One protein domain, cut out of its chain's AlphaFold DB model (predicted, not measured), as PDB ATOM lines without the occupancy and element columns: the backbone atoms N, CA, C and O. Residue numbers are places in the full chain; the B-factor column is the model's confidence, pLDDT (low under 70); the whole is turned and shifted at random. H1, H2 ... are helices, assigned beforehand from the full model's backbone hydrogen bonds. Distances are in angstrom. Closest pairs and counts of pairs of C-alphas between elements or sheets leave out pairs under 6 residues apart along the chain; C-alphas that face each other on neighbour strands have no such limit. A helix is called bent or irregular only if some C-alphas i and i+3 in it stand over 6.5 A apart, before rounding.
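Overview. This is residues 6 to 91 of the 268 residues of the protein "Replication factor C subunit 1" of Orchesella cincta (UniProt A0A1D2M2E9). One long helix, H4, makes the longest axis, and the shorter H3 and H5 run beside part of it in an up-and-down bundle, each against the one before. H2 packs steeply on H5, and little H1 lies near H5's end. The 86 printed residues hold five named helices, H1 to H5, and no named strand: all helix, compact, radius of gyration of the C-alphas 13.5 A, spans 43 by 27 by 16 A.

Arrangement. H1, residues 6 to 10, is close to but not clearly touching H5, residues 81 to 90; the closest C-alphas, of Arg 8 and Ser 89, are 7.9 A apart. H2, residues 13 to 21, touches H5 at a steep tilt of 68 degrees, only just short of about perpendicular; the closest C-alphas, of Ala 17 and Leu 81, are 6.5 A apart. H3, residues 27 to 37, is irregular, C-alphas 33 and 36 being 7.4 A apart. It forms a hairpin with H4, residues 47 to 74, touching residues 54 to 61 alone at 18 degrees, a shallow tilt; closest are C-alphas of Leu 36 and Ile 54, 6.8 A. H4 and H5 form another, through H4 residues 53 to 64 alone, at a shallow 11 degrees; closest are C-alphas of Thr 57 and Pro 87, 4.4 A. Every O i to N i+4 pair is within hydrogen-bond range in H1 and H2, against 5 of 7 in H3, 23 of 24 in H4 and 3 of 6 in H5.

Along the chain. H1 begins at C-alpha 6 (115.222, 42.599, -38.858). H3 measures 16.2 A, H4 40.8 A and H5 15.7 A, ending at C-alpha 90 (109.990, 47.448, -26.706).

Size, cuts and confidence. The farthest C-alphas, of Gly 45 and Gln 75, are 42.7 A apart. The printed part has no cut and no long link. Residues 6 to 8 and 75 to 91 have pLDDT under 70.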
ATOM      1  N   SER A   6     114.632  42.129 -37.600       63.22
ATOM      2  CA  SER A   6     115.222  42.599 -38.858       63.22
ATOM      3  C   SER A   6     114.379  43.664 -39.563       63.22
ATOM      4  O   SER A   6     114.917  44.662 -40.021       63.22
ATOM      5  N   GLU A   7     113.063  43.477 -39.621       67.88
ATOM      6  CA  GLU A   7     112.134  44.399 -40.284       67.88
ATOM      7  C   GLU A   7     111.998  45.710 -39.508       67.88
ATOM      8  O   GLU A   7     111.923  46.796 -40.078       67.88
ATOM      9  N   ARG A   8     112.010  45.623 -38.176       68.19
ATOM     10  CA  ARG A   8     111.953  46.788 -37.299       68.19
ATOM     11  C   ARG A   8     113.133  47.727 -37.517       68.19
ATOM     12  O   ARG A   8     112.937  48.943 -37.498       68.19
ATOM     13  N   ASP A   9     114.331  47.162 -37.613       72.12
ATOM     14  CA  ASP A   9     115.569  47.930 -37.704       72.12
ATOM     15  C   ASP A   9     115.721  48.568 -39.098       72.12
ATOM     16  O   ASP A   9     116.395  49.583 -39.230       72.12
ATOM     17  N   GLN A  10     115.041  48.022 -40.115       79.31
ATOM     18  CA  GLN A  10     115.020  48.551 -41.484       79.31
ATOM     19  C   GLN A  10     113.961  49.639 -41.722       79.31
ATOM     20  O   GLN A  10     114.159  50.483 -42.590       79.31
ATOM     21  N   MET A  11     112.851  49.642 -40.979       75.12
ATOM     22  CA  MET A  11     111.758  50.601 -41.195       75.12
ATOM     23  C   MET A  11     111.969  51.937 -40.475       75.12
ATOM     24  O   MET A  11     112.270  51.970 -39.271       75.12
ATOM     25  N   SER A  12     111.689  53.039 -41.175       81.00
ATOM     26  CA  SER A  12     111.588  54.375 -40.584       81.00
ATOM     27  C   SER A  12     110.410  54.464 -39.604       81.00
ATOM     28  O   SER A  12     109.537  53.593 -39.541       81.00
ATOM     29  N   ILE A  13     110.387  55.520 -38.791       74.88
ATOM     30  CA  ILE A  13     109.240  55.841 -37.929       74.88
ATOM     31  C   ILE A  13     107.994  56.105 -38.787       74.88
ATOM     32  O   ILE A  13     106.908  55.664 -38.417       74.88
ATOM     33  N   ASP A  14     108.168  56.748 -39.941       79.69
ATOM     34  CA  ASP A  14     107.073  57.076 -40.855       79.69
ATOM     35  C   ASP A  14     106.469  55.814 -41.490       79.69
ATOM     36  O   ASP A  14     105.255  55.632 -41.435       79.69
ATOM     37  N   ASP A  15     107.302  54.875 -41.953       80.06
ATOM     38  CA  ASP A  15     106.846  53.587 -42.506       80.06
ATOM     39  C   ASP A  15     106.063  52.775 -41.468       80.06
ATOM     40  O   ASP A  15     105.026  52.167 -41.746       80.06
ATOM     41  N   LYS A  16     106.543  52.788 -40.218       74.62
ATOM     42  CA  LYS A  16     105.842  52.150 -39.100       74.62
ATOM     43  C   LYS A  16     104.483  52.810 -38.881       74.62
ATOM     44  O   LYS A  16     103.533  52.107 -38.545       74.62
ATOM     45  N   ALA A  17     104.378  54.126 -39.039       74.06
ATOM     46  CA  ALA A  17     103.126  54.851 -38.869       74.06
ATOM     47  C   ALA A  17     102.131  54.620 -39.991       74.06
ATOM     48  O   ALA A  17     100.944  54.434 -39.712       74.06
ATOM     49  N   GLU A  18     102.608  54.551 -41.223       77.56
ATOM     50  CA  GLU A  18     101.795  54.183 -42.373       77.56
ATOM     51  C   GLU A  18     101.212  52.777 -42.214       77.56
ATOM     52  O   GLU A  18     100.026  52.548 -42.428       77.56
ATOM     53  N   LEU A  19     102.002  51.826 -41.725       75.69
ATOM     54  CA  LEU A  19     101.538  50.449 -41.583       75.69
ATOM     55  C   LEU A  19     100.483  50.318 -40.453       75.69
ATOM     56  O   LEU A  19      99.578  49.492 -40.549       75.69
ATOM     57  N   PHE A  20     100.502  51.196 -39.436       70.12
ATOM     58  CA  PHE A  20      99.437  51.280 -38.420       70.12
ATOM     59  C   PHE A  20      98.205  52.057 -38.904       70.12
ATOM     60  O   PHE A  20      97.104  51.821 -38.401       70.12
ATOM     61  N   SER A  21      98.366  52.982 -39.853       71.62
ATOM     62  CA  SER A  21      97.253  53.756 -40.408       71.62
ATOM     63  C   SER A  21      96.382  52.929 -41.356       71.62
ATOM     64  O   SER A  21      95.195  53.231 -41.487       71.62
ATOM     65  N   GLN A  22      96.924  51.843 -41.925       75.88
ATOM     66  CA  GLN A  22      96.174  50.873 -42.734       75.88
ATOM     67  C   GLN A  22      94.953  50.314 -41.985       75.88
ATOM     68  O   GLN A  22      93.860  50.287 -42.542       75.88
ATOM     69  N   ASP A  23      95.115  49.940 -40.707       72.00
ATOM     70  CA  ASP A  23      94.058  49.349 -39.872       72.00
ATOM     71  C   ASP A  23      94.027  49.955 -38.456       72.00
ATOM     72  O   ASP A  23      94.282  49.284 -37.447       72.00
ATOM     73  N   TYR A  24      93.651  51.235 -38.355       72.31
ATOM     74  CA  TYR A  24      93.633  51.961 -37.074       72.31
ATOM     75  C   TYR A  24      92.689  51.356 -36.016       72.31
ATOM     76  O   TYR A  24      92.935  51.498 -34.821       72.31
ATOM     77  N   ASN A  25      91.622  50.663 -36.432       73.62
ATOM     78  CA  ASN A  25      90.651  50.050 -35.515       73.62
ATOM     79  C   ASN A  25      91.129  48.717 -34.925       73.62
ATOM     80  O   ASN A  25      90.770  48.374 -33.801       73.62
ATOM     81  N   LEU A  26      91.878  47.924 -35.696       73.69
ATOM     82  CA  LEU A  26      92.254  46.564 -35.300       73.69
ATOM     83  C   LEU A  26      93.679  46.498 -34.745       73.69
ATOM     84  O   LEU A  26      93.941  45.689 -33.855       73.69
ATOM     85  N   GLY A  27      94.588  47.357 -35.217       74.56
ATOM     86  CA  GLY A  27      95.994  47.381 -34.801       74.56
ATOM     87  C   GLY A  27      96.200  47.417 -33.279       74.56
ATOM     88  O   GLY A  27      96.888  46.537 -32.750       74.56
ATOM     89  N   PRO A  28      95.580  48.363 -32.546       75.06
ATOM     90  CA  PRO A  28      95.717  48.445 -31.092       75.06
ATOM     91  C   PRO A  28      95.148  47.238 -30.340       75.06
ATOM     92  O   PRO A  28      95.743  46.791 -29.359       75.06
ATOM     93  N   LEU A  29      94.045  46.661 -30.826       77.06
ATOM     94  CA  LEU A  29      93.430  45.472 -30.226       77.06
ATOM     95  C   LEU A  29      94.350  44.252 -30.344       77.06
ATOM     96  O   LEU A  29      94.538  43.515 -29.377       77.06
ATOM     97  N   PHE A  30      94.998  44.080 -31.499       74.31
ATOM     98  CA  PHE A  30      95.996  43.026 -31.668       74.31
ATOM     99  C   PHE A  30      97.163  43.183 -30.699       74.31
ATOM    100  O   PHE A  30      97.622  42.191 -30.131       74.31
ATOM    101  N   LEU A  31      97.657  44.406 -30.503       75.88
ATOM    102  CA  LEU A  31      98.746  44.664 -29.565       75.88
ATOM    103  C   LEU A  31      98.333  44.320 -28.126       75.88
ATOM    104  O   LEU A  31      99.092  43.656 -27.420       75.88
ATOM    105  N   GLN A  32      97.122  44.700 -27.713       79.06
ATOM    106  CA  GLN A  32      96.585  44.424 -26.378       79.06
ATOM    107  C   GLN A  32      96.447  42.920 -26.076       79.06
ATOM    108  O   GLN A  32      96.740  42.495 -24.961       79.06
ATOM    109  N   ASP A  33      96.049  42.100 -27.047       76.75
ATOM    110  CA  ASP A  33      95.902  40.652 -26.823       76.75
ATOM    111  C   ASP A  33      97.258  39.918 -26.787       76.75
ATOM    112  O   ASP A  33      97.389  38.849 -26.186       76.75
ATOM    113  N   THR A  34      98.293  40.484 -27.407       76.88
ATOM    114  CA  THR A  34      99.553  39.770 -27.665       76.88
ATOM    115  C   THR A  34     100.733  40.246 -26.825       76.88
ATOM    116  O   THR A  34     101.670  39.470 -26.638       76.88
ATOM    117  N   TYR A  35     100.722  41.471 -26.279       79.62
ATOM    118  CA  TYR A  35     101.902  42.056 -25.619       79.62
ATOM    119  C   TYR A  35     102.423  41.241 -24.422       79.62
ATOM    120  O   TYR A  35     103.631  41.183 -24.203       79.62
ATOM    121  N   LEU A  36     101.538  40.553 -23.688       81.81
ATOM    122  CA  LEU A  36     101.903  39.671 -22.567       81.81
ATOM    123  C   LEU A  36     102.652  38.406 -23.007       81.81
ATOM    124  O   LEU A  36     103.356  37.789 -22.214       81.81
ATOM    125  N   GLN A  37     102.478  37.993 -24.261       77.06
ATOM    126  CA  GLN A  37     103.052  36.764 -24.811       77.06
ATOM    127  C   GLN A  37     104.385  37.023 -25.529       77.06
ATOM    128  O   GLN A  37     105.048  36.080 -25.971       77.06
ATOM    129  N   MET A  38     104.795  38.288 -25.654       75.00
ATOM    130  CA  MET A  38     106.015  38.679 -26.355       75.00
ATOM    131  C   MET A  38     107.247  38.574 -25.465       75.00
ATOM    132  O   MET A  38     107.211  38.881 -24.278       75.00
ATOM    133  N   LYS A  39     108.377  38.196 -26.070       74.94
ATOM    134  CA  LYS A  39     109.684  38.160 -25.409       74.94
ATOM    135  C   LYS A  39     110.560  39.294 -25.949       74.94
ATOM    136  O   LYS A  39     111.164  39.132 -27.004       74.94
ATOM    137  N   PRO A  40     110.651  40.437 -25.250       74.88
ATOM    138  CA  PRO A  40     111.444  41.567 -25.701       74.88
ATOM    139  C   PRO A  40     112.924  41.199 -25.791       74.88
ATOM    140  O   PRO A  40     113.534  40.807 -24.795       74.88
ATOM    141  N   THR A  41     113.531  41.418 -26.958       73.75
ATOM    142  CA  THR A  41     114.982  41.263 -27.155       73.75
ATOM    143  C   THR A  41     115.781  42.130 -26.176       73.75
ATOM    144  O   THR A  41     116.819  41.703 -25.684       73.75
ATOM    145  N   ALA A  42     115.255  43.310 -25.824       74.31
ATOM    146  CA  ALA A  42     115.866  44.242 -24.875       74.31
ATOM    147  C   ALA A  42     115.920  43.727 -23.420       74.31
ATOM    148  O   ALA A  42     116.635  44.296 -22.596       74.31
ATOM    149  N   ALA A  43     115.179  42.665 -23.075       76.31
ATOM    150  CA  ALA A  43     115.264  42.070 -21.744       76.31
ATOM    151  C   ALA A  43     116.485  41.156 -21.568       76.31
ATOM    152  O   ALA A  43     116.821  40.853 -20.425       76.31
ATOM    153  N   GLU A  44     117.145  40.714 -22.651       78.50
ATOM    154  CA  GLU A  44     118.335  39.838 -22.597       78.50
ATOM    155  C   GLU A  44     118.135  38.591 -21.705       78.50
ATOM    156  O   GLU A  44     119.048  38.135 -21.024       78.50
ATOM    157  N   GLY A  45     116.903  38.072 -21.627       78.25
ATOM    158  CA  GLY A  45     116.556  36.937 -20.761       78.25
ATOM    159  C   GLY A  45     116.433  37.254 -19.262       78.25
ATOM    160  O   GLY A  45     116.139  36.351 -18.483       78.25
ATOM    161  N   ARG A  46     116.599  38.512 -18.830       85.44
ATOM    162  CA  ARG A  46     116.442  38.909 -17.421       85.44
ATOM    163  C   ARG A  46     114.960  39.125 -17.074       85.44
ATOM    164  O   ARG A  46     114.327  40.002 -17.668       85.44
ATOM    165  N   PRO A  47     114.406  38.415 -16.073       86.12
ATOM    166  CA  PRO A  47     112.977  38.468 -15.765       86.12
ATOM    167  C   PRO A  47     112.521  39.835 -15.234       86.12
ATOM    168  O   PRO A  47     111.449  40.300 -15.606       86.12
ATOM    169  N   CYS A  48     113.338  40.530 -14.435       87.88
ATOM    170  CA  CYS A  48     112.984  41.856 -13.912       87.88
ATOM    171  C   CYS A  48     112.841  42.891 -15.037       87.88
ATOM    172  O   CYS A  48     111.808  43.541 -15.154       87.88
ATOM    173  N   LYS A  49     113.830  42.957 -15.943       86.00
ATOM    174  CA  LYS A  49     113.774  43.841 -17.117       86.00
ATOM    175  C   LYS A  49     112.600  43.494 -18.036       86.00
ATOM    176  O   LYS A  49     112.012  44.377 -18.648       86.00
ATOM    177  N   HIS A  50     112.262  42.210 -18.148       85.12
ATOM    178  CA  HIS A  50     111.108  41.763 -18.918       85.12
ATOM    179  C   HIS A  50     109.793  42.308 -18.349       85.12
ATOM    180  O   HIS A  50     109.007  42.887 -19.100       85.12
ATOM    181  N   LEU A  51     109.583  42.183 -17.037       87.38
ATOM    182  CA  LEU A  51     108.402  42.726 -16.364       87.38
ATOM    183  C   LEU A  51     108.340  44.255 -16.463       87.38
ATOM    184  O   LEU A  51     107.271  44.787 -16.752       87.38
ATOM    185  N   ASP A  52     109.472  44.950 -16.334       88.31
ATOM    186  CA  ASP A  52     109.532  46.408 -16.505       88.31
ATOM    187  C   ASP A  52     109.112  46.843 -17.916       88.31
ATOM    188  O   ASP A  52     108.381  47.820 -18.085       88.31
ATOM    189  N   LEU A  53     109.550  46.119 -18.951       84.56
ATOM    190  CA  LEU A  53     109.175  46.405 -20.340       84.56
ATOM    191  C   LEU A  53     107.696  46.110 -20.606       84.56
ATOM    192  O   LEU A  53     107.042  46.882 -21.311       84.56
ATOM    193  N   ILE A  54     107.147  45.043 -20.018       84.94
ATOM    194  CA  ILE A  54     105.706  44.760 -20.070       84.94
ATOM    195  C   ILE A  54     104.918  45.870 -19.368       84.94
ATOM    196  O   ILE A  54     103.947  46.364 -19.934       84.94
ATOM    197  N   ALA A  55     105.346  46.310 -18.184       88.62
ATOM    198  CA  ALA A  55     104.681  47.373 -17.434       88.62
ATOM    199  C   ALA A  55     104.689  48.706 -18.201       88.62
ATOM    200  O   ALA A  55     103.649  49.352 -18.330       88.62
ATOM    201  N   LYS A  56     105.832  49.081 -18.792       85.19
ATOM    202  CA  LYS A  56     105.940  50.258 -19.676       85.19
ATOM    203  C   LYS A  56     105.017  50.149 -20.887       85.19
ATOM    204  O   LYS A  56     104.365  51.121 -21.258       85.19
ATOM    205  N   THR A  57     104.936  48.960 -21.480       83.25
ATOM    206  CA  THR A  57     104.046  48.692 -22.615       83.25
ATOM    207  C   THR A  57     102.581  48.851 -22.213       83.25
ATOM    208  O   THR A  57     101.835  49.545 -22.900       83.25
ATOM    209  N   ALA A  58     102.176  48.275 -21.079       87.00
ATOM    210  CA  ALA A  58     100.821  48.394 -20.552       87.00
ATOM    211  C   ALA A  58     100.440  49.857 -20.266       87.00
ATOM    212  O   ALA A  58      99.349  50.284 -20.641       87.00
ATOM    213  N   GLY A  59     101.354  50.641 -19.683       86.19
ATOM    214  CA  GLY A  59     101.160  52.081 -19.480       86.19
ATOM    215  C   GLY A  59     100.943  52.833 -20.796       86.19
ATOM    216  O   GLY A  59     100.012  53.624 -20.912       86.19
ATOM    217  N   SER A  60     101.731  52.522 -21.827       83.31
ATOM    218  CA  SER A  60     101.591  53.157 -23.143       83.31
ATOM    219  C   SER A  60     100.289  52.783 -23.865       83.31
ATOM    220  O   SER A  60      99.729  53.610 -24.581       83.31
ATOM    221  N   ILE A  61      99.792  51.554 -23.679       83.00
ATOM    222  CA  ILE A  61      98.484  51.123 -24.200       83.00
ATOM    223  C   ILE A  61      97.351  51.881 -23.492       83.00
ATOM    224  O   ILE A  61      96.424  52.339 -24.156       83.00
ATOM    225  N   ALA A  62      97.434  52.060 -22.170       85.62
ATOM    226  CA  ALA A  62      96.442  52.821 -21.407       85.62
ATOM    227  C   ALA A  62      96.395  54.301 -21.830       85.62
ATOM    228  O   ALA A  62      95.316  54.858 -22.034       85.62
ATOM    229  N   ASP A  63      97.562  54.918 -22.034       82.94
ATOM    230  CA  ASP A  63      97.670  56.278 -22.570       82.94
ATOM    231  C   ASP A  63      97.051  56.399 -23.968       82.94
ATOM    232  O   ASP A  63      96.390  57.395 -24.276       82.94
ATOM    233  N   ALA A  64      97.270  55.397 -24.824       78.69
ATOM    234  CA  ALA A  64      96.699  55.362 -26.163       78.69
ATOM    235  C   ALA A  64      95.166  55.256 -26.122       78.69
ATOM    236  O   ALA A  64      94.499  56.015 -26.821       78.69
ATOM    237  N   ASP A  65      94.592  54.400 -25.269       81.50
ATOM    238  CA  ASP A  65      93.132  54.284 -25.116       81.50
ATOM    239  C   ASP A  65      92.499  55.589 -24.595       81.50
ATOM    240  O   ASP A  65      91.453  56.027 -25.086       81.50
ATOM    241  N   LEU A  66      93.169  56.290 -23.668       83.38
ATOM    242  CA  LEU A  66      92.712  57.600 -23.195       83.38
ATOM    243  C   LEU A  66      92.620  58.605 -24.349       83.38
ATOM    244  O   LEU A  66      91.591  59.269 -24.511       83.38
ATOM    245  N   ILE A  67      93.668  58.694 -25.170       78.31
ATOM    246  CA  ILE A  67      93.702  59.575 -26.344       78.31
ATOM    247  C   ILE A  67      92.630  59.155 -27.344       78.31
ATOM    248  O   ILE A  67      91.863  59.994 -27.811       78.31
ATOM    249  N   GLU A  68      92.518  57.864 -27.635       77.56
ATOM    250  CA  GLU A  68      91.519  57.325 -28.552       77.56
ATOM    251  C   GLU A  68      90.090  57.668 -28.095       77.56
ATOM    252  O   GLU A  68      89.243  58.032 -28.912       77.56
ATOM    253  N   SER A  69      89.816  57.640 -26.787       79.69
ATOM    254  CA  SER A  69      88.521  58.031 -26.217       79.69
ATOM    255  C   SER A  69      88.178  59.507 -26.458       79.69
ATOM    256  O   SER A  69      87.012  59.841 -26.692       79.69
ATOM    257  N   VAL A  70      89.180  60.390 -26.426       82.06
ATOM    258  CA  VAL A  70      89.033  61.822 -26.723       82.06
ATOM    259  C   VAL A  70      88.851  62.022 -28.226       82.06
ATOM    260  O   VAL A  70      87.937  62.730 -28.648       82.06
ATOM    261  N   MET A  71      89.641  61.325 -29.043       76.88
ATOM    262  CA  MET A  71      89.586  61.416 -30.505       76.88
ATOM    263  C   MET A  71      88.252  60.908 -31.064       76.88
ATOM    264  O   MET A  71      87.650  61.566 -31.911       76.88
ATOM    265  N   ARG A  72      87.716  59.804 -30.524       75.69
ATOM    266  CA  ARG A  72      86.383  59.288 -30.883       75.69
ATOM    267  C   ARG A  72      85.263  60.291 -30.613       75.69
ATOM    268  O   ARG A  72      84.274  60.303 -31.340       75.69
ATOM    269  N   LYS A  73      85.403  61.135 -29.586       78.31
ATOM    270  CA  LYS A  73      84.440  62.210 -29.291       78.31
ATOM    271  C   LYS A  73      84.602  63.400 -30.234       78.31
ATOM    272  O   LYS A  73      83.607  64.024 -30.582       78.31
ATOM    273  N   SER A  74      85.834  63.698 -30.641       72.81
ATOM    274  CA  SER A  74      86.171  64.858 -31.472       72.81
ATOM    275  C   SER A  74      86.039  64.618 -32.985       72.81
ATOM    276  O   SER A  74      86.231  65.557 -33.749       72.81
ATOM    277  N   GLN A  75      85.745  63.388 -33.432       67.19
ATOM    278  CA  GLN A  75      85.734  62.966 -34.848       67.19
ATOM    279  C   GLN A  75      87.000  63.329 -35.649       67.19
ATOM    280  O   GLN A  75      86.982  63.336 -36.878       67.19
ATOM    281  N   THR A  76      88.120  63.609 -34.982       58.91
ATOM    282  CA  THR A  76      89.385  63.936 -35.643       58.91
ATOM    283  C   THR A  76      90.125  62.648 -35.991       58.91
ATOM    284  O   THR A  76      90.479  61.888 -35.082       58.91
ATOM    285  N   PRO A  77      90.383  62.380 -37.280       53.34
ATOM    286  CA  PRO A  77      91.145  61.213 -37.684       53.34
ATOM    287  C   PRO A  77      92.645  61.460 -37.404       53.34
ATOM    288  O   PRO A  77      93.155  62.543 -37.674       53.34
ATOM    289  N   ASN A  78      93.354  60.440 -36.900       53.94
ATOM    290  CA  ASN A  78      94.792  60.173 -37.148       53.94
ATOM    291  C   ASN A  78      95.885  60.460 -36.088       53.94
ATOM    292  O   ASN A  78      97.014  60.039 -36.318       53.94
ATOM    293  N   PHE A  79      95.645  61.041 -34.904       54.38
ATOM    294  CA  PHE A  79      96.777  61.354 -33.989       54.38
ATOM    295  C   PHE A  79      97.144  60.290 -32.936       54.38
ATOM    296  O   PHE A  79      98.183  60.409 -32.289       54.38
ATOM    297  N   CYS A  80      96.354  59.223 -32.762       50.94
ATOM    298  CA  CYS A  80      96.637  58.197 -31.738       50.94
ATOM    299  C   CYS A  80      97.871  57.320 -32.065       50.94
ATOM    300  O   CYS A  80      98.401  56.620 -31.201       50.94
ATOM    301  N   LEU A  81      98.363  57.392 -33.306       51.88
ATOM    302  CA  LEU A  81      99.437  56.551 -33.838       51.88
ATOM    303  C   LEU A  81     100.749  56.695 -33.043       51.88
ATOM    304  O   LEU A  81     101.402  55.695 -32.756       51.88
ATOM    305  N   PHE A  82     101.097  57.905 -32.587       51.38
ATOM    306  CA  PHE A  82     102.424  58.202 -32.022       51.38
ATOM    307  C   PHE A  82     102.770  57.495 -30.701       51.38
ATOM    308  O   PHE A  82     103.951  57.290 -30.413       51.38
ATOM    309  N   LYS A  83     101.786  57.070 -29.897       52.44
ATOM    310  CA  LYS A  83     102.052  56.403 -28.605       52.44
ATOM    311  C   LYS A  83     101.978  54.875 -28.648       52.44
ATOM    312  O   LYS A  83     102.433  54.231 -27.707       52.44
ATOM    313  N   LEU A  84     101.501  54.273 -29.743       55.75
ATOM    314  CA  LEU A  84     101.604  52.820 -29.952       55.75
ATOM    315  C   LEU A  84     103.005  52.372 -30.407       55.75
ATOM    316  O   LEU A  84     103.336  51.189 -30.309       55.75
ATOM    317  N   PHE A  85     103.869  53.297 -30.835       58.19
ATOM    318  CA  PHE A  85     105.233  52.952 -31.250       58.19
ATOM    319  C   PHE A  85     106.142  52.546 -30.095       58.19
ATOM    320  O   PHE A  85     106.983  51.663 -30.262       58.19
ATOM    321  N   LEU A  86     105.991  53.155 -28.915       56.91
ATOM    322  CA  LEU A  86     106.789  52.795 -27.739       56.91
ATOM    323  C   LEU A  86     106.622  51.313 -27.354       56.91
ATOM    324  O   LEU A  86     107.630  50.613 -27.247       56.91
ATOM    325  N   PRO A  87     105.390  50.790 -27.208       55.62
ATOM    326  CA  PRO A  87     105.188  49.396 -26.840       55.62
ATOM    327  C   PRO A  87     105.653  48.438 -27.946       55.62
ATOM    328  O   PRO A  87     106.354  47.466 -27.657       55.62
ATOM    329  N   ALA A  88     105.382  48.750 -29.220       55.88
ATOM    330  CA  ALA A  88     105.834  47.939 -30.356       55.88
ATOM    331  C   ALA A  88     107.367  47.935 -30.535       55.88
ATOM    332  O   ALA A  88     107.948  46.962 -31.011       55.88
ATOM    333  N   SER A  89     108.048  49.007 -30.123       56.81
ATOM    334  CA  SER A  89     109.511  49.112 -30.132       56.81
ATOM    335  C   SER A  89     110.161  48.580 -28.845       56.81
ATOM    336  O   SER A  89     111.378  48.461 -28.744       56.81
ATOM    337  N   CYS A  90     109.413  48.193 -27.827       55.00
ATOM    338  CA  CYS A  90     109.990  47.448 -26.706       55.00
ATOM    339  C   CYS A  90     109.830  45.942 -26.898       55.00
ATOM    340  O   CYS A  90     110.692  45.176 -26.467       55.00
ATOM    341  N   LEU A  91     108.785  45.517 -27.607       62.38
ATOM    342  CA  LEU A  91     108.426  44.118 -27.764       62.38
ATOM    343  C   LEU A  91     108.727  43.627 -29.185       62.38
ATOM    344  O   LEU A  91     108.020  43.924 -30.139       62.38
TER     345      LEU A  91